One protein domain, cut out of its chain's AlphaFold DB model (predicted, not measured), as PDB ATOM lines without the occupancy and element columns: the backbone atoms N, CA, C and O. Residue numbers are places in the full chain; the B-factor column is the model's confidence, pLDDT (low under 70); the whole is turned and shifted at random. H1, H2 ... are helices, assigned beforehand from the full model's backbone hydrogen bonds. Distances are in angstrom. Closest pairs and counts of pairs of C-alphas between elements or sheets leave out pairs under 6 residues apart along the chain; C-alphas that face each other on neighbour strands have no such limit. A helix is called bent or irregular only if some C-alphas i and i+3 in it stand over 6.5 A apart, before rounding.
ATOM      1  N   ALA A 141      84.141  44.154 104.560       82.88
ATOM      2  CA  ALA A 141      83.888  44.978 105.738       82.88
ATOM      3  C   ALA A 141      84.823  46.201 105.776       82.88
ATOM      4  O   ALA A 141      84.371  47.314 106.041       82.88
ATOM      5  N   ARG A 142      86.103  46.009 105.424       80.50
ATOM      6  CA  ARG A 142      87.085  47.092 105.298       80.50
ATOM      7  C   ARG A 142      86.706  48.096 104.209       80.50
ATOM      8  O   ARG A 142      86.748  49.299 104.445       80.50
ATOM      9  N   GLU A 143      86.335  47.616 103.022       82.44
ATOM     10  CA  GLU A 143      85.901  48.475 101.910       82.44
ATOM     11  C   GLU A 143      84.663  49.304 102.291       82.44
ATOM     12  O   GLU A 143      84.637  50.508 102.047       82.44
ATOM     13  N   ALA A 144      83.674  48.698 102.957       83.88
ATOM     14  CA  ALA A 144      82.486  49.402 103.438       83.88
ATOM     15  C   ALA A 144      82.834  50.493 104.464       83.88
ATOM     16  O   ALA A 144      82.412  51.640 104.312       83.88
ATOM     17  N   ARG A 145      83.675  50.165 105.452       85.12
ATOM     18  CA  ARG A 145      84.163  51.122 106.454       85.12
ATOM     19  C   ARG A 145      84.906  52.293 105.812       85.12
ATOM     20  O   ARG A 145      84.717  53.442 106.199       85.12
ATOM     21  N   GLN A 146      85.738  52.019 104.812       84.69
ATOM     22  CA  GLN A 146      86.475  53.054 104.096       84.69
ATOM     23  C   GLN A 146      85.536  54.006 103.338       84.69
ATOM     24  O   GLN A 146      85.747  55.215 103.374       84.69
ATOM     25  N   VAL A 147      84.476  53.485 102.709       86.81
ATOM     26  CA  VAL A 147      83.440  54.307 102.059       86.81
ATOM     27  C   VAL A 147      82.706  55.194 103.069       86.81
ATOM     28  O   VAL A 147      82.421  56.350 102.765       86.81
ATOM     29  N   GLU A 148      82.407  54.684 104.265       89.06
ATOM     30  CA  GLU A 148      81.777  55.472 105.334       89.06
ATOM     31  C   GLU A 148      82.671  56.621 105.806       89.06
ATOM     32  O   GLU A 148      82.201  57.754 105.897       89.06
ATOM     33  N   ILE A 149      83.961  56.349 106.040       89.25
ATOM     34  CA  ILE A 149      84.941  57.372 106.430       89.25
ATOM     35  C   ILE A 149      85.036  58.452 105.352       89.25
ATOM     36  O   ILE A 149      84.909  59.630 105.667       89.25
ATOM     37  N   VAL A 150      85.224  58.069 104.085       88.56
ATOM     38  CA  VAL A 150      85.352  59.025 102.971       88.56
ATOM     39  C   VAL A 150      84.125  59.932 102.884       88.56
ATOM     40  O   VAL A 150      84.280  61.146 102.840       88.56
ATOM     41  N   ARG A 151      82.912  59.372 102.974       89.56
ATOM     42  CA  ARG A 151      81.672  60.166 102.975       89.56
ATOM     43  C   ARG A 151      81.576  61.133 104.152       89.56
ATOM     44  O   ARG A 151      81.040  62.226 103.994       89.56
ATOM     45  N   ALA A 152      82.039  60.728 105.332       90.38
ATOM     46  CA  ALA A 152      82.043  61.596 106.505       90.38
ATOM     47  C   ALA A 152      83.038  62.757 106.343       90.38
ATOM     48  O   ALA A 152      82.712  63.888 106.692       90.38
ATOM     49  N   LEU A 153      84.206  62.491 105.750       90.62
ATOM     50  CA  LEU A 153      85.213  63.512 105.455       90.62
ATOM     51  C   LEU A 153      84.732  64.501 104.389       90.62
ATOM     52  O   LEU A 153      84.844  65.704 104.599       90.62
ATOM     53  N   GLU A 154      84.145  64.014 103.293       89.31
ATOM     54  CA  GLU A 154      83.543  64.863 102.250       89.31
ATOM     55  C   GLU A 154      82.466  65.791 102.830       89.31
ATOM     56  O   GLU A 154      82.355  66.946 102.433       89.31
ATOM     57  N   ALA A 155      81.691  65.310 103.807       88.19
ATOM     58  CA  ALA A 155      80.651  66.102 104.454       88.19
ATOM     59  C   ALA A 155      81.186  67.177 105.419       88.19
ATOM     60  O   ALA A 155      80.492  68.169 105.644       88.19
ATOM     61  N   GLU A 156      82.360  66.978 106.025       89.00
ATOM     62  CA  GLU A 156      82.923  67.905 107.019       89.00
ATOM     63  C   GLU A 156      83.892  68.921 106.411       89.00
ATOM     64  O   GLU A 156      83.828  70.098 106.764       89.00
ATOM     65  N   PHE A 157      84.767  68.488 105.502       84.31
ATOM     66  CA  PHE A 157      85.883  69.304 105.017       84.31
ATOM     67  C   PHE A 157      85.635  69.947 103.642       84.31
ATOM     68  O   PHE A 157      86.380  70.851 103.280       84.31
ATOM     69  N   ASP A 158      84.590  69.532 102.904       76.50
ATOM     70  CA  ASP A 158      84.230  70.052 101.562       76.50
ATOM     71  C   ASP A 158      85.436  70.109 100.592       76.50
ATOM     72  O   ASP A 158      85.580  71.030  99.787       76.50
ATOM     73  N   ASP A 159      86.340  69.127 100.714       76.19
ATOM     74  CA  ASP A 159      87.600  69.036  99.975       76.19
ATOM     75  C   ASP A 159      87.824  67.605  99.455       76.19
ATOM     76  O   ASP A 159      88.109  66.664 100.210       76.19
ATOM     77  N   ASP A 160      87.702  67.453  98.135       81.88
ATOM     78  CA  ASP A 160      87.902  66.191  97.421       81.88
ATOM     79  C   ASP A 160      89.359  65.692  97.512       81.88
ATOM     80  O   ASP A 160      89.601  64.482  97.473       81.88
ATOM     81  N   GLU A 161      90.348  66.586  97.640       87.38
ATOM     82  CA  GLU A 161      91.756  66.199  97.798       87.38
ATOM     83  C   GLU A 161      91.992  65.591  99.185       87.38
ATOM     84  O   GLU A 161      92.670  64.564  99.307       87.38
ATOM     85  N   PHE A 162      91.356  66.149 100.219       89.00
ATOM     86  CA  PHE A 162      91.444  65.652 101.592       89.00
ATOM     87  C   PHE A 162      90.844  64.245 101.731       89.00
ATOM     88  O   PHE A 162      91.491  63.325 102.243       89.00
ATOM     89  N   SER A 163      89.630  64.023 101.224       89.25
ATOM     90  CA  SER A 163      88.990  62.700 101.274       89.25
ATOM     91  C   SER A 163      89.760  61.662 100.436       89.25
ATOM     92  O   SER A 163      89.959  60.517 100.872       89.25
ATOM     93  N   THR A 164      90.294  62.074  99.280       90.31
ATOM     94  CA  THR A 164      91.146  61.241  98.417       90.31
ATOM     95  C   THR A 164      92.438  60.836  99.124       90.31
ATOM     96  O   THR A 164      92.823  59.657  99.071       90.31
ATOM     97  N   PHE A 165      93.081  61.762  99.838       92.06
ATOM     98  CA  PHE A 165      94.280  61.493 100.627       92.06
ATOM     99  C   PHE A 165      94.028  60.394 101.669       92.06
ATOM    100  O   PHE A 165      94.765  59.400 101.704       92.06
ATOM    101  N   PHE A 166      92.944  60.503 102.447       91.06
ATOM    102  CA  PHE A 166      92.555  59.478 103.424       91.06
ATOM    103  C   PHE A 166      92.265  58.134 102.754       91.06
ATOM    104  O   PHE A 166      92.754  57.102 103.215       91.06
ATOM    105  N   SER A 167      91.536  58.131 101.635       85.81
ATOM    106  CA  SER A 167      91.236  56.897 100.900       85.81
ATOM    107  C   SER A 167      92.511  56.166 100.444       85.81
ATOM    108  O   SER A 167      92.589  54.938 100.501       85.81
ATOM    109  N   THR A 168      93.547  56.914 100.066       87.25
ATOM    110  CA  THR A 168      94.818  56.362  99.585       87.25
ATOM    111  C   THR A 168      95.674  55.834 100.736       87.25
ATOM    112  O   THR A 168      96.336  54.805 100.603       87.25
ATOM    113  N   HIS A 169      95.640  56.509 101.886       87.75
ATOM    114  CA  HIS A 169      96.563  56.242 102.986       87.75
ATOM    115  C   HIS A 169      95.987  55.338 104.091       87.75
ATOM    116  O   HIS A 169      96.763  54.783 104.865       87.75
ATOM    117  N   LEU A 170      94.670  55.091 104.137       81.00
ATOM    118  CA  LEU A 170      94.010  54.244 105.155       81.00
ATOM    119  C   LEU A 170      93.942  52.737 104.844       81.00
ATOM    120  O   LEU A 170      93.437  51.958 105.650       81.00
ATOM    121  N   TYR A 171      94.471  52.304 103.704       70.00
ATOM    122  CA  TYR A 171      94.293  50.980 103.095       70.00
ATOM    123  C   TYR A 171      94.660  49.716 103.922       70.00
ATOM    124  O   TYR A 171      94.494  48.612 103.406       70.00
ATOM    125  N   TRP A 172      95.100  49.810 105.188       61.78
ATOM    126  CA  TRP A 172      95.448  48.650 106.043       61.78
ATOM    127  C   TRP A 172      95.051  48.755 107.514       61.78
ATOM    128  O   TRP A 172      95.489  47.925 108.314       61.78
ATOM    129  N   LEU A 173      94.294  49.778 107.903       64.38
ATOM    130  CA  LEU A 173      94.193  50.127 109.320       64.38
ATOM    131  C   LEU A 173      93.552  49.020 110.181       64.38
ATOM    132  O   LEU A 173      93.895  48.880 111.348       64.38
ATOM    133  N   ASP A 174      92.726  48.169 109.570       61.56
ATOM    134  CA  ASP A 174      91.998  47.090 110.248       61.56
ATOM    135  C   ASP A 174      92.837  45.816 110.523       61.56
ATOM    136  O   ASP A 174      92.389  44.950 111.270       61.56
ATOM    137  N   ASP A 175      94.044  45.684 109.954       61.81
ATOM    138  CA  ASP A 175      94.919  44.495 110.112       61.81
ATOM    139  C   ASP A 175      96.155  44.765 110.997       61.81
ATOM    140  O   ASP A 175      97.039  43.915 111.153       61.81
ATOM    141  N   LYS A 176      96.258  45.977 111.554       65.38
ATOM    142  CA  LYS A 176      97.379  46.400 112.395       65.38
ATOM    143  C   LYS A 176      97.014  46.268 113.866       65.38
ATOM    144  O   LYS A 176      96.057  46.868 114.334       65.38
ATOM    145  N   ASP A 177      97.822  45.501 114.594       68.19
ATOM    146  CA  ASP A 177      97.783  45.477 116.056       68.19
ATOM    147  C   ASP A 177      98.077  46.881 116.623       68.19
ATOM    148  O   ASP A 177      98.826  47.656 116.016       68.19
ATOM    149  N   GLU A 178      97.533  47.191 117.804       71.12
ATOM    150  CA  GLU A 178      97.712  48.472 118.509       71.12
ATOM    151  C   GLU A 178      99.198  48.838 118.656       71.12
ATOM    152  O   GLU A 178      99.565  50.011 118.632       71.12
ATOM    153  N   THR A 179     100.075  47.834 118.722       80.38
ATOM    154  CA  THR A 179     101.532  47.996 118.795       80.38
ATOM    155  C   THR A 179     102.163  48.622 117.545       80.38
ATOM    156  O   THR A 179     103.201  49.278 117.647       80.38
ATOM    157  N   GLN A 180     101.561  48.451 116.363       83.12
ATOM    158  CA  GLN A 180     102.053  49.013 115.095       83.12
ATOM    159  C   GLN A 180     101.390  50.347 114.737       83.12
ATOM    160  O   GLN A 180     101.877  51.056 113.851       83.12
ATOM    161  N   LEU A 181     100.301  50.694 115.425       86.06
ATOM    162  CA  LEU A 181      99.489  51.869 115.137       86.06
ATOM    163  C   LEU A 181     100.280  53.191 115.241       86.06
ATOM    164  O   LEU A 181     100.158  53.996 114.318       86.06
ATOM    165  N   PRO A 182     101.168  53.417 116.237       89.69
ATOM    166  CA  PRO A 182     101.957  54.652 116.309       89.69
ATOM    167  C   PRO A 182     102.856  54.884 115.092       89.69
ATOM    168  O   PRO A 182     102.883  55.979 114.544       89.69
ATOM    169  N   GLY A 183     103.552  53.846 114.612       88.12
ATOM    170  CA  GLY A 183     104.433  53.974 113.446       88.12
ATOM    171  C   GLY A 183     103.667  54.244 112.146       88.12
ATOM    172  O   GLY A 183     104.166  54.937 111.255       88.12
ATOM    173  N   PHE A 184     102.442  53.721 112.040       88.94
ATOM    174  CA  PHE A 184     101.548  54.040 110.932       88.94
ATOM    175  C   PHE A 184     101.093  55.500 110.992       88.94
ATOM    176  O   PHE A 184     101.213  56.202 109.991       88.94
ATOM    177  N   VAL A 185     100.628  55.964 112.154       91.75
ATOM    178  CA  VAL A 185     100.167  57.347 112.338       91.75
ATOM    179  C   VAL A 185     101.306  58.334 112.067       91.75
ATOM    180  O   VAL A 185     101.106  59.283 111.318       91.75
ATOM    181  N   ASP A 186     102.523  58.059 112.541       91.56
ATOM    182  CA  ASP A 186     103.716  58.849 112.206       91.56
ATOM    183  C   ASP A 186     103.933  58.960 110.687       91.56
ATOM    184  O   ASP A 186     104.201  60.038 110.154       91.56
ATOM    185  N   SER A 187     103.805  57.838 109.971       90.44
ATOM    186  CA  SER A 187     103.977  57.800 108.513       90.44
ATOM    187  C   SER A 187     102.858  58.550 107.786       90.44
ATOM    188  O   SER A 187     103.115  59.204 106.777       90.44
ATOM    189  N   PHE A 188     101.634  58.474 108.310       92.88
ATOM    190  CA  PHE A 188     100.461  59.174 107.794       92.88
ATOM    191  C   PHE A 188     100.615  60.693 107.938       92.88
ATOM    192  O   PHE A 188     100.467  61.419 106.960       92.88
ATOM    193  N   PHE A 189     101.018  61.170 109.120       93.81
ATOM    194  CA  PHE A 189     101.341  62.580 109.366       93.81
ATOM    195  C   PHE A 189     102.478  63.073 108.461       93.81
ATOM    196  O   PHE A 189     102.400  64.162 107.893       93.81
ATOM    197  N   ALA A 190     103.522  62.262 108.262       90.62
ATOM    198  CA  ALA A 190     104.616  62.608 107.357       90.62
ATOM    199  C   ALA A 190     104.163  62.728 105.889       90.62
ATOM    200  O   ALA A 190     104.670  63.587 105.167       90.62
ATOM    201  N   ALA A 191     103.228  61.883 105.439       91.81
ATOM    202  CA  ALA A 191     102.631  61.985 104.108       91.81
ATOM    203  C   ALA A 191     101.763  63.246 103.986       91.81
ATOM    204  O   ALA A 191     101.987  64.048 103.082       91.81
ATOM    205  N   ALA A 192     100.881  63.487 104.960       92.75
ATOM    206  CA  ALA A 192     100.007  64.657 104.974       92.75
ATOM    207  C   ALA A 192     100.803  65.973 104.954       92.75
ATOM    208  O   ALA A 192     100.483  66.901 104.215       92.75
ATOM    209  N   ARG A 193     101.911  66.030 105.706       90.25
ATOM    210  CA  ARG A 193     102.825  67.178 105.716       90.25
ATOM    211  C   ARG A 193     103.469  67.432 104.350       90.25
ATOM    212  O   ARG A 193     103.659  68.588 103.979       90.25
ATOM    213  N   ARG A 194     103.830  66.378 103.606       89.50
ATOM    214  CA  ARG A 194     104.405  66.505 102.251       89.50
ATOM    215  C   ARG A 194     103.395  67.039 101.245       89.50
ATOM    216  O   ARG A 194     103.801  67.738 100.323       89.50
ATOM    217  N   GLU A 195     102.124  66.714 101.439       91.06
ATOM    218  CA  GLU A 195     101.006  67.203 100.626       91.06
ATOM    219  C   GLU A 195     100.446  68.546 101.134       91.06
ATOM    220  O   GLU A 195      99.533  69.098 100.538       91.06
ATOM    221  N   CYS A 196     101.059  69.126 102.176       88.81
ATOM    222  CA  CYS A 196     100.735  70.446 102.726       88.81
ATOM    223  C   CYS A 196      99.330  70.582 103.338       88.81
ATOM    224  O   CYS A 196      98.812  71.696 103.410       88.81
ATOM    225  N   PHE A 197      98.751  69.492 103.845       91.50
ATOM    226  CA  PHE A 197      97.508  69.549 104.621       91.50
ATOM    227  C   PHE A 197      97.698  70.228 105.987       91.50
ATOM    228  O   PHE A 197      98.808  70.260 106.533       91.50
ATOM    229  N   ASP A 198      96.607  70.735 106.564       90.56
ATOM    230  CA  ASP A 198      96.592  71.221 107.944       90.56
ATOM    231  C   ASP A 198      96.688  70.035 108.921       90.56
ATOM    232  O   ASP A 198      95.924  69.071 108.847       90.56
ATOM    233  N   MET A 199      97.670  70.069 109.826       92.06
ATOM    234  CA  MET A 199      97.918  68.960 110.754       92.06
ATOM    235  C   MET A 199      96.841  68.843 111.836       92.06
ATOM    236  O   MET A 199      96.625  67.738 112.339       92.06
ATOM    237  N   ASP A 200      96.155  69.936 112.176       92.50
ATOM    238  CA  ASP A 200      95.061  69.918 113.144       92.50
ATOM    239  C   ASP A 200      93.821  69.244 112.540       92.50
ATOM    240  O   ASP A 200      93.193  68.412 113.206       92.50
ATOM    241  N   ASP A 201      93.537  69.493 111.258       93.81
ATOM    242  CA  ASP A 201      92.462  68.822 110.515       93.81
ATOM    243  C   ASP A 201      92.749  67.324 110.351       93.81
ATOM    244  O   ASP A 201      91.883  66.482 110.607       93.81
ATOM    245  N   ILE A 202      93.995  66.961 110.022       94.50
ATOM    246  CA  ILE A 202      94.441  65.557 109.976       94.50
ATOM    247  C   ILE A 202      94.234  64.877 111.334       94.50
ATOM    248  O   ILE A 202      93.683  63.772 111.408       94.50
ATOM    249  N   ALA A 203      94.650  65.531 112.420       94.31
ATOM    250  CA  ALA A 203      94.486  65.006 113.768       94.31
ATOM    251  C   ALA A 203      93.000  64.847 114.140       94.31
ATOM    252  O   ALA A 203      92.618  63.834 114.733       94.31
ATOM    253  N   ALA A 204      92.155  65.821 113.800       93.06
ATOM    254  CA  ALA A 204      90.716  65.781 114.047       93.06
ATOM    255  C   ALA A 204      90.038  64.634 113.284       93.06
ATOM    256  O   ALA A 204      89.298  63.851 113.889       93.06
ATOM    257  N   ALA A 205      90.351  64.476 111.999       93.75
ATOM    258  CA  ALA A 205      89.803  63.435 111.141       93.75
ATOM    259  C   ALA A 205      90.208  62.019 111.594       93.75
ATOM    260  O   ALA A 205      89.362  61.120 111.669       93.75
ATOM    261  N   LEU A 206      91.476  61.817 111.978       93.19
ATOM    262  CA  LEU A 206      91.955  60.530 112.499       93.19
ATOM    263  C   LEU A 206      91.263  60.134 113.812       93.19
ATOM    264  O   LEU A 206      90.951  58.961 114.012       93.19
ATOM    265  N   LYS A 207      90.994  61.095 114.701       93.25
ATOM    266  CA  LYS A 207      90.280  60.829 115.960       93.25
ATOM    267  C   LYS A 207      88.800  60.537 115.721       93.25
ATOM    268  O   LYS A 207      88.281  59.550 116.235       93.25
ATOM    269  N   THR A 208      88.133  61.389 114.949       92.44
ATOM    270  CA  THR A 208      86.664  61.427 114.874       92.44
ATOM    271  C   THR A 208      86.101  60.401 113.900       92.44
ATOM    272  O   THR A 208      85.173  59.677 114.250       92.44
ATOM    273  N   HIS A 209      86.683  60.295 112.702       91.50
ATOM    274  CA  HIS A 209      86.148  59.443 111.633       91.50
ATOM    275  C   HIS A 209      86.861  58.100 111.552       91.50
ATOM    276  O   HIS A 209      86.237  57.070 111.312       91.50
ATOM    277  N   VAL A 210      88.173  58.089 111.795       89.38
ATOM    278  CA  VAL A 210      88.978  56.858 111.732       89.38
ATOM    279  C   VAL A 210      89.018  56.126 113.078       89.38
ATOM    280  O   VAL A 210      89.214  54.911 113.100       89.38
ATOM    281  N   GLY A 211      88.789  56.822 114.195       88.62
ATOM    282  CA  GLY A 211      88.741  56.225 115.533       88.62
ATOM    283  C   GLY A 211      90.111  55.888 116.128       88.62
ATOM    284  O   GLY A 211      90.219  54.957 116.925       88.62
ATOM    285  N   ILE A 212      91.170  56.604 115.738       90.12
ATOM    286  CA  ILE A 212      92.506  56.425 116.322       90.12
ATOM    287  C   ILE A 212      92.526  56.971 117.761       90.12
ATOM    288  O   ILE A 212      92.037  58.082 117.989       90.12
ATOM    289  N   PRO A 213      93.132  56.256 118.733       92.19
ATOM    290  CA  PRO A 213      93.266  56.743 120.101       92.19
ATOM    291  C   PRO A 213      93.947  58.114 120.188       92.19
ATOM    292  O   PRO A 213      95.005  58.337 119.596       92.19
ATOM    293  N   GLU A 214      93.379  59.012 120.997       93.31
ATOM    294  CA  GLU A 214      93.870  60.387 121.166       93.31
ATOM    295  C   GLU A 214      95.345  60.446 121.580       93.31
ATOM    296  O   GLU A 214      96.094  61.267 121.057       93.31
ATOM    297  N   SER A 215      95.787  59.541 122.457       93.62
ATOM    298  CA  SER A 215      97.178  59.472 122.915       93.62
ATOM    299  C   SER A 215      98.176  59.255 121.775       93.62
ATOM    300  O   SER A 215      99.278  59.796 121.815       93.62
ATOM    301  N   ILE A 216      97.793  58.492 120.748       92.88
ATOM    302  CA  ILE A 216      98.647  58.196 119.594       92.88
ATOM    303  C   ILE A 216      98.672  59.391 118.641       92.88
ATOM    304  O   ILE A 216      99.744  59.803 118.199       92.88
ATOM    305  N   VAL A 217      97.507  59.982 118.360       94.00
ATOM    306  CA  VAL A 217      97.402  61.159 117.483       94.00
ATOM    307  C   VAL A 217      98.132  62.363 118.083       94.00
ATOM    308  O   VAL A 217      98.854  63.059 117.370       94.00
ATOM    309  N   ALA A 218      97.998  62.586 119.393       91.94
ATOM    310  CA  ALA A 218      98.684  63.666 120.098       91.94
ATOM    311  C   ALA A 218     100.211  63.505 120.039       91.94
ATOM    312  O   ALA A 218     100.907  64.465 119.715       91.94
ATOM    313  N   ALA A 219     100.726  62.291 120.266       92.12
ATOM    314  CA  ALA A 219     102.161  62.017 120.190       92.12
ATOM    315  C   ALA A 219     102.736  62.270 118.782       92.12
ATOM    316  O   ALA A 219     103.805  62.864 118.649       92.12
ATOM    317  N   ALA A 220     102.017  61.866 117.729       92.00
ATOM    318  CA  ALA A 220     102.426  62.130 116.349       92.00
ATOM    319  C   ALA A 220     102.383  63.632 116.006       92.00
ATOM    320  O   ALA A 220     103.309  64.156 115.386       92.00
ATOM    321  N   SER A 221     101.348  64.340 116.470       89.50
ATOM    322  CA  SER A 221     101.203  65.791 116.272       89.50
ATOM    323  C   SER A 221     102.342  66.569 116.943       89.50
ATOM    324  O   SER A 221     102.957  67.436 116.321       89.50
ATOM    325  N   GLU A 222     102.683  66.217 118.188       90.06
ATOM    326  CA  GLU A 222     103.801  66.813 118.929       90.06
ATOM    327  C   GLU A 222     105.140  66.563 118.223       90.06
ATOM    328  O   GLU A 222     105.950  67.480 118.061       90.06
ATOM    329  N   LYS A 223     105.353  65.342 117.723       90.19
ATOM    330  CA  LYS A 223     106.555  64.986 116.967       90.19
ATOM    331  C   LYS A 223     106.709  65.825 115.696       90.19
ATOM    332  O   LYS A 223     107.794  66.350 115.453       90.19
ATOM    333  N   VAL A 224     105.644  66.004 114.912       86.88
ATOM    334  CA  VAL A 224     105.679  66.849 113.703       86.88
ATOM    335  C   VAL A 224     105.957  68.313 114.043       86.88
ATOM    336  O   VAL A 224     106.749  68.962 113.354       86.88
ATOM    337  N   ALA A 225     105.355  68.835 115.116       82.44
ATOM    338  CA  ALA A 225     105.626  70.189 115.588       82.44
ATOM    339  C   ALA A 225     107.109  70.370 115.969       82.44
ATOM    340  O   ALA A 225     107.737  71.355 115.572       82.44
ATOM    341  N   GLN A 226     107.696  69.387 116.658       78.69
ATOM    342  CA  GLN A 226     109.113  69.397 117.020       78.69
ATOM    343  C   GLN A 226     110.030  69.308 115.790       78.69
ATOM    344  O   GLN A 226     110.996  70.063 115.684       78.69
ATOM    345  N   GLU A 227     109.715  68.445 114.821       81.69
ATOM    346  CA  GLU A 227     110.481  68.324 113.576       81.69
ATOM    347  C   GLU A 227     110.470  69.619 112.753       81.69
ATOM    348  O   GLU A 227     111.483  69.963 112.138       81.69
ATOM    349  N   LYS A 228     109.345  70.345 112.741       79.69
ATOM    350  CA  LYS A 228     109.238  71.659 112.093       79.69
ATOM    351  C   LYS A 228     110.153  72.681 112.766       79.69
ATOM    352  O   LYS A 228     110.911  73.352 112.070       79.69
ATOM    353  N   LEU A 229     110.146  72.751 114.098       74.94
ATOM    354  CA  LEU A 229     111.057  73.619 114.856       74.94
ATOM    355  C   LEU A 229     112.531  73.271 114.585       74.94
ATOM    356  O   LEU A 229     113.361  74.162 114.398       74.94
ATOM    357  N   ASP A 230     112.862  71.981 114.510       73.12
ATOM    358  CA  ASP A 230     114.220  71.516 114.210       73.12
ATOM    359  C   ASP A 230     114.640  71.815 112.763       73.12
ATOM    360  O   ASP A 230     115.818  72.053 112.485       73.12
ATOM    361  N   GLU A 231     113.704  71.789 111.817       75.69
ATOM    362  CA  GLU A 231     113.932  72.189 110.429       75.69
ATOM    363  C   GLU A 231     114.139  73.695 110.291       75.69
ATOM    364  O   GLU A 231     115.153  74.104 109.730       75.69
ATOM    365  N   GLU A 232     113.277  74.511 110.898       71.75
ATOM    366  CA  GLU A 232     113.439  75.968 110.956       71.75
ATOM    367  C   GLU A 232     114.789  76.342 111.578       71.75
ATOM    368  O   GLU A 232     115.519  77.185 111.050       71.75
ATOM    369  N   ARG A 233     115.182  75.653 112.654       65.38
ATOM    370  CA  ARG A 233     116.499  75.814 113.273       65.38
ATOM    371  C   ARG A 233     117.635  75.424 112.323       65.38
ATOM    372  O   ARG A 233     118.628  76.143 112.236       65.38
ATOM    373  N   ARG A 234     117.528  74.299 111.606       69.94
ATOM    374  CA  ARG A 234     118.543  73.865 110.623       69.94
ATOM    375  C   ARG A 234     118.662  74.835 109.453       69.94
ATOM    376  O   ARG A 234     119.780  75.102 109.017       69.94
ATOM    377  N   ASP A 235     117.554  75.369 108.966       67.50
ATOM    378  CA  ASP A 235     117.544  76.332 107.870       67.50
ATOM    379  C   ASP A 235     118.088  77.689 108.304       67.50
ATOM    380  O   ASP A 235     118.855  78.297 107.560       67.50
ATOM    381  N   GLN A 236     117.822  78.118 109.541       61.56
ATOM    382  CA  GLN A 236     118.509  79.264 110.144       61.56
ATOM    383  C   GLN A 236     120.025  79.038 110.187       61.56
ATOM    384  O   GLN A 236     120.782  79.893 109.729       61.56
ATOM    385  N   LEU A 237     120.479  77.869 110.650       56.19
ATOM    386  CA  LEU A 237     121.905  77.522 110.681       56.19
ATOM    387  C   LEU A 237     122.529  77.467 109.275       56.19
ATOM    388  O   LEU A 237     123.650  77.935 109.080       56.19
TER     389      LEU A 237
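Overview. This is residues 141 to 237 of the 590 residues of an uncharacterized protein of Mycobacterium intracellulare subsp. chimaera (UniProt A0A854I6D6). The model is a compact helical body with one long arm: H3, H4 and the first part of H5 make a small three-helix bundle, the hairpin of H1 and H2 sits beside it on loose contacts, and residues 226 to 237 of H5 stick out as a straight helical arm. The 97 printed residues hold five named helices, in the order H1, H2, H3, H4, H5 along the chain, and no named strand; the class is all helix, with 75 of the 97 residues in the helices. The whole is compact, with a radius of gyration of the C-alphas of 14.0 A, yet its outline is elongated, spanning 50 by 32 by 19 A, and the arm makes the length. Without the arm the body spans 28 by 28 by 19 A.

Along the chain. H1 is residues 141 to 157, 24.4 A from first to last C-alpha, and begins with C-alpha 141 at (83.888, 44.978, 105.738). H2 is residues 160 to 169, 14.3 A long. H3 is residues 181 to 194, 20.1 A long, and begins with C-alpha 181 at (99.489, 51.869, 115.137). H4 is residues 199 to 208, 14.2 A long. H5, the longest helix, is residues 214 to 237 and measures 34.5 A; it ends with C-alpha 237 at (121.905, 77.522, 110.681). None of the five helices is bent or irregular.

Arrangement. H1 and H2 touch and form a helical hairpin, running opposite ways at a shallow tilt of 30 degrees; their closest C-alphas are those of Val 150 and Ser 163, 5.4 A apart. H1 is close to H4 but not clearly touching, the closest C-alphas being those of Leu 153 and Ala 205, at 7.3 A. H2 is close to H3 but not clearly touching, the closest C-alphas being those of His 169 and Phe 188, at 6.8 A. H2 and H4 are near each other, with 7 pairs of C-alphas within 10 A. H3, H4 and H5 form an up and down bundle, in which each helix runs against the one before it in the chain. H3 and H4 are a helical hairpin at a steep tilt of 39 degrees; H3 touches H4 with residues 189 to 193 alone, and the closest C-alphas are those of Arg 193 and Met 199, 7.3 A apart. H4 and H5 are a helical hairpin at a shallow tilt of 10 degrees; H5 touches H4 with residues 214 to 221 alone, and the closest C-alphas are those of Ala 203 and Val 217, 6.1 A apart. H5 touches H3 with residues 216 to 224 alone, the same way at a steep tilt of 44 degrees; the closest C-alphas are those of Asp 186 and Ala 220, at 5.4 A. H1 and H3, H1 and H5, and H2 and H5 are apart. In H1, H2, H3, H4 and H5 every O i to N i+4 pair is within hydrogen-bond range.

Size, cuts and confidence. The two C-alphas farthest apart are those of Ala 141 and Leu 237, the first and last printed residues, at 50.3 A. The printed part has no cut. The link from H2 to H3, with 11 residues between them, is long, while those from H1 to H2, H3 to H4 and H4 to H5 are tight. Residues 226 to 237, all in H5, stand free. The mean pLDDT of the printed part is 84.9; it is under 70 for 11 residues, namely residues 172 to 177, between H2 and H3, and residues 233 to 237, in H5.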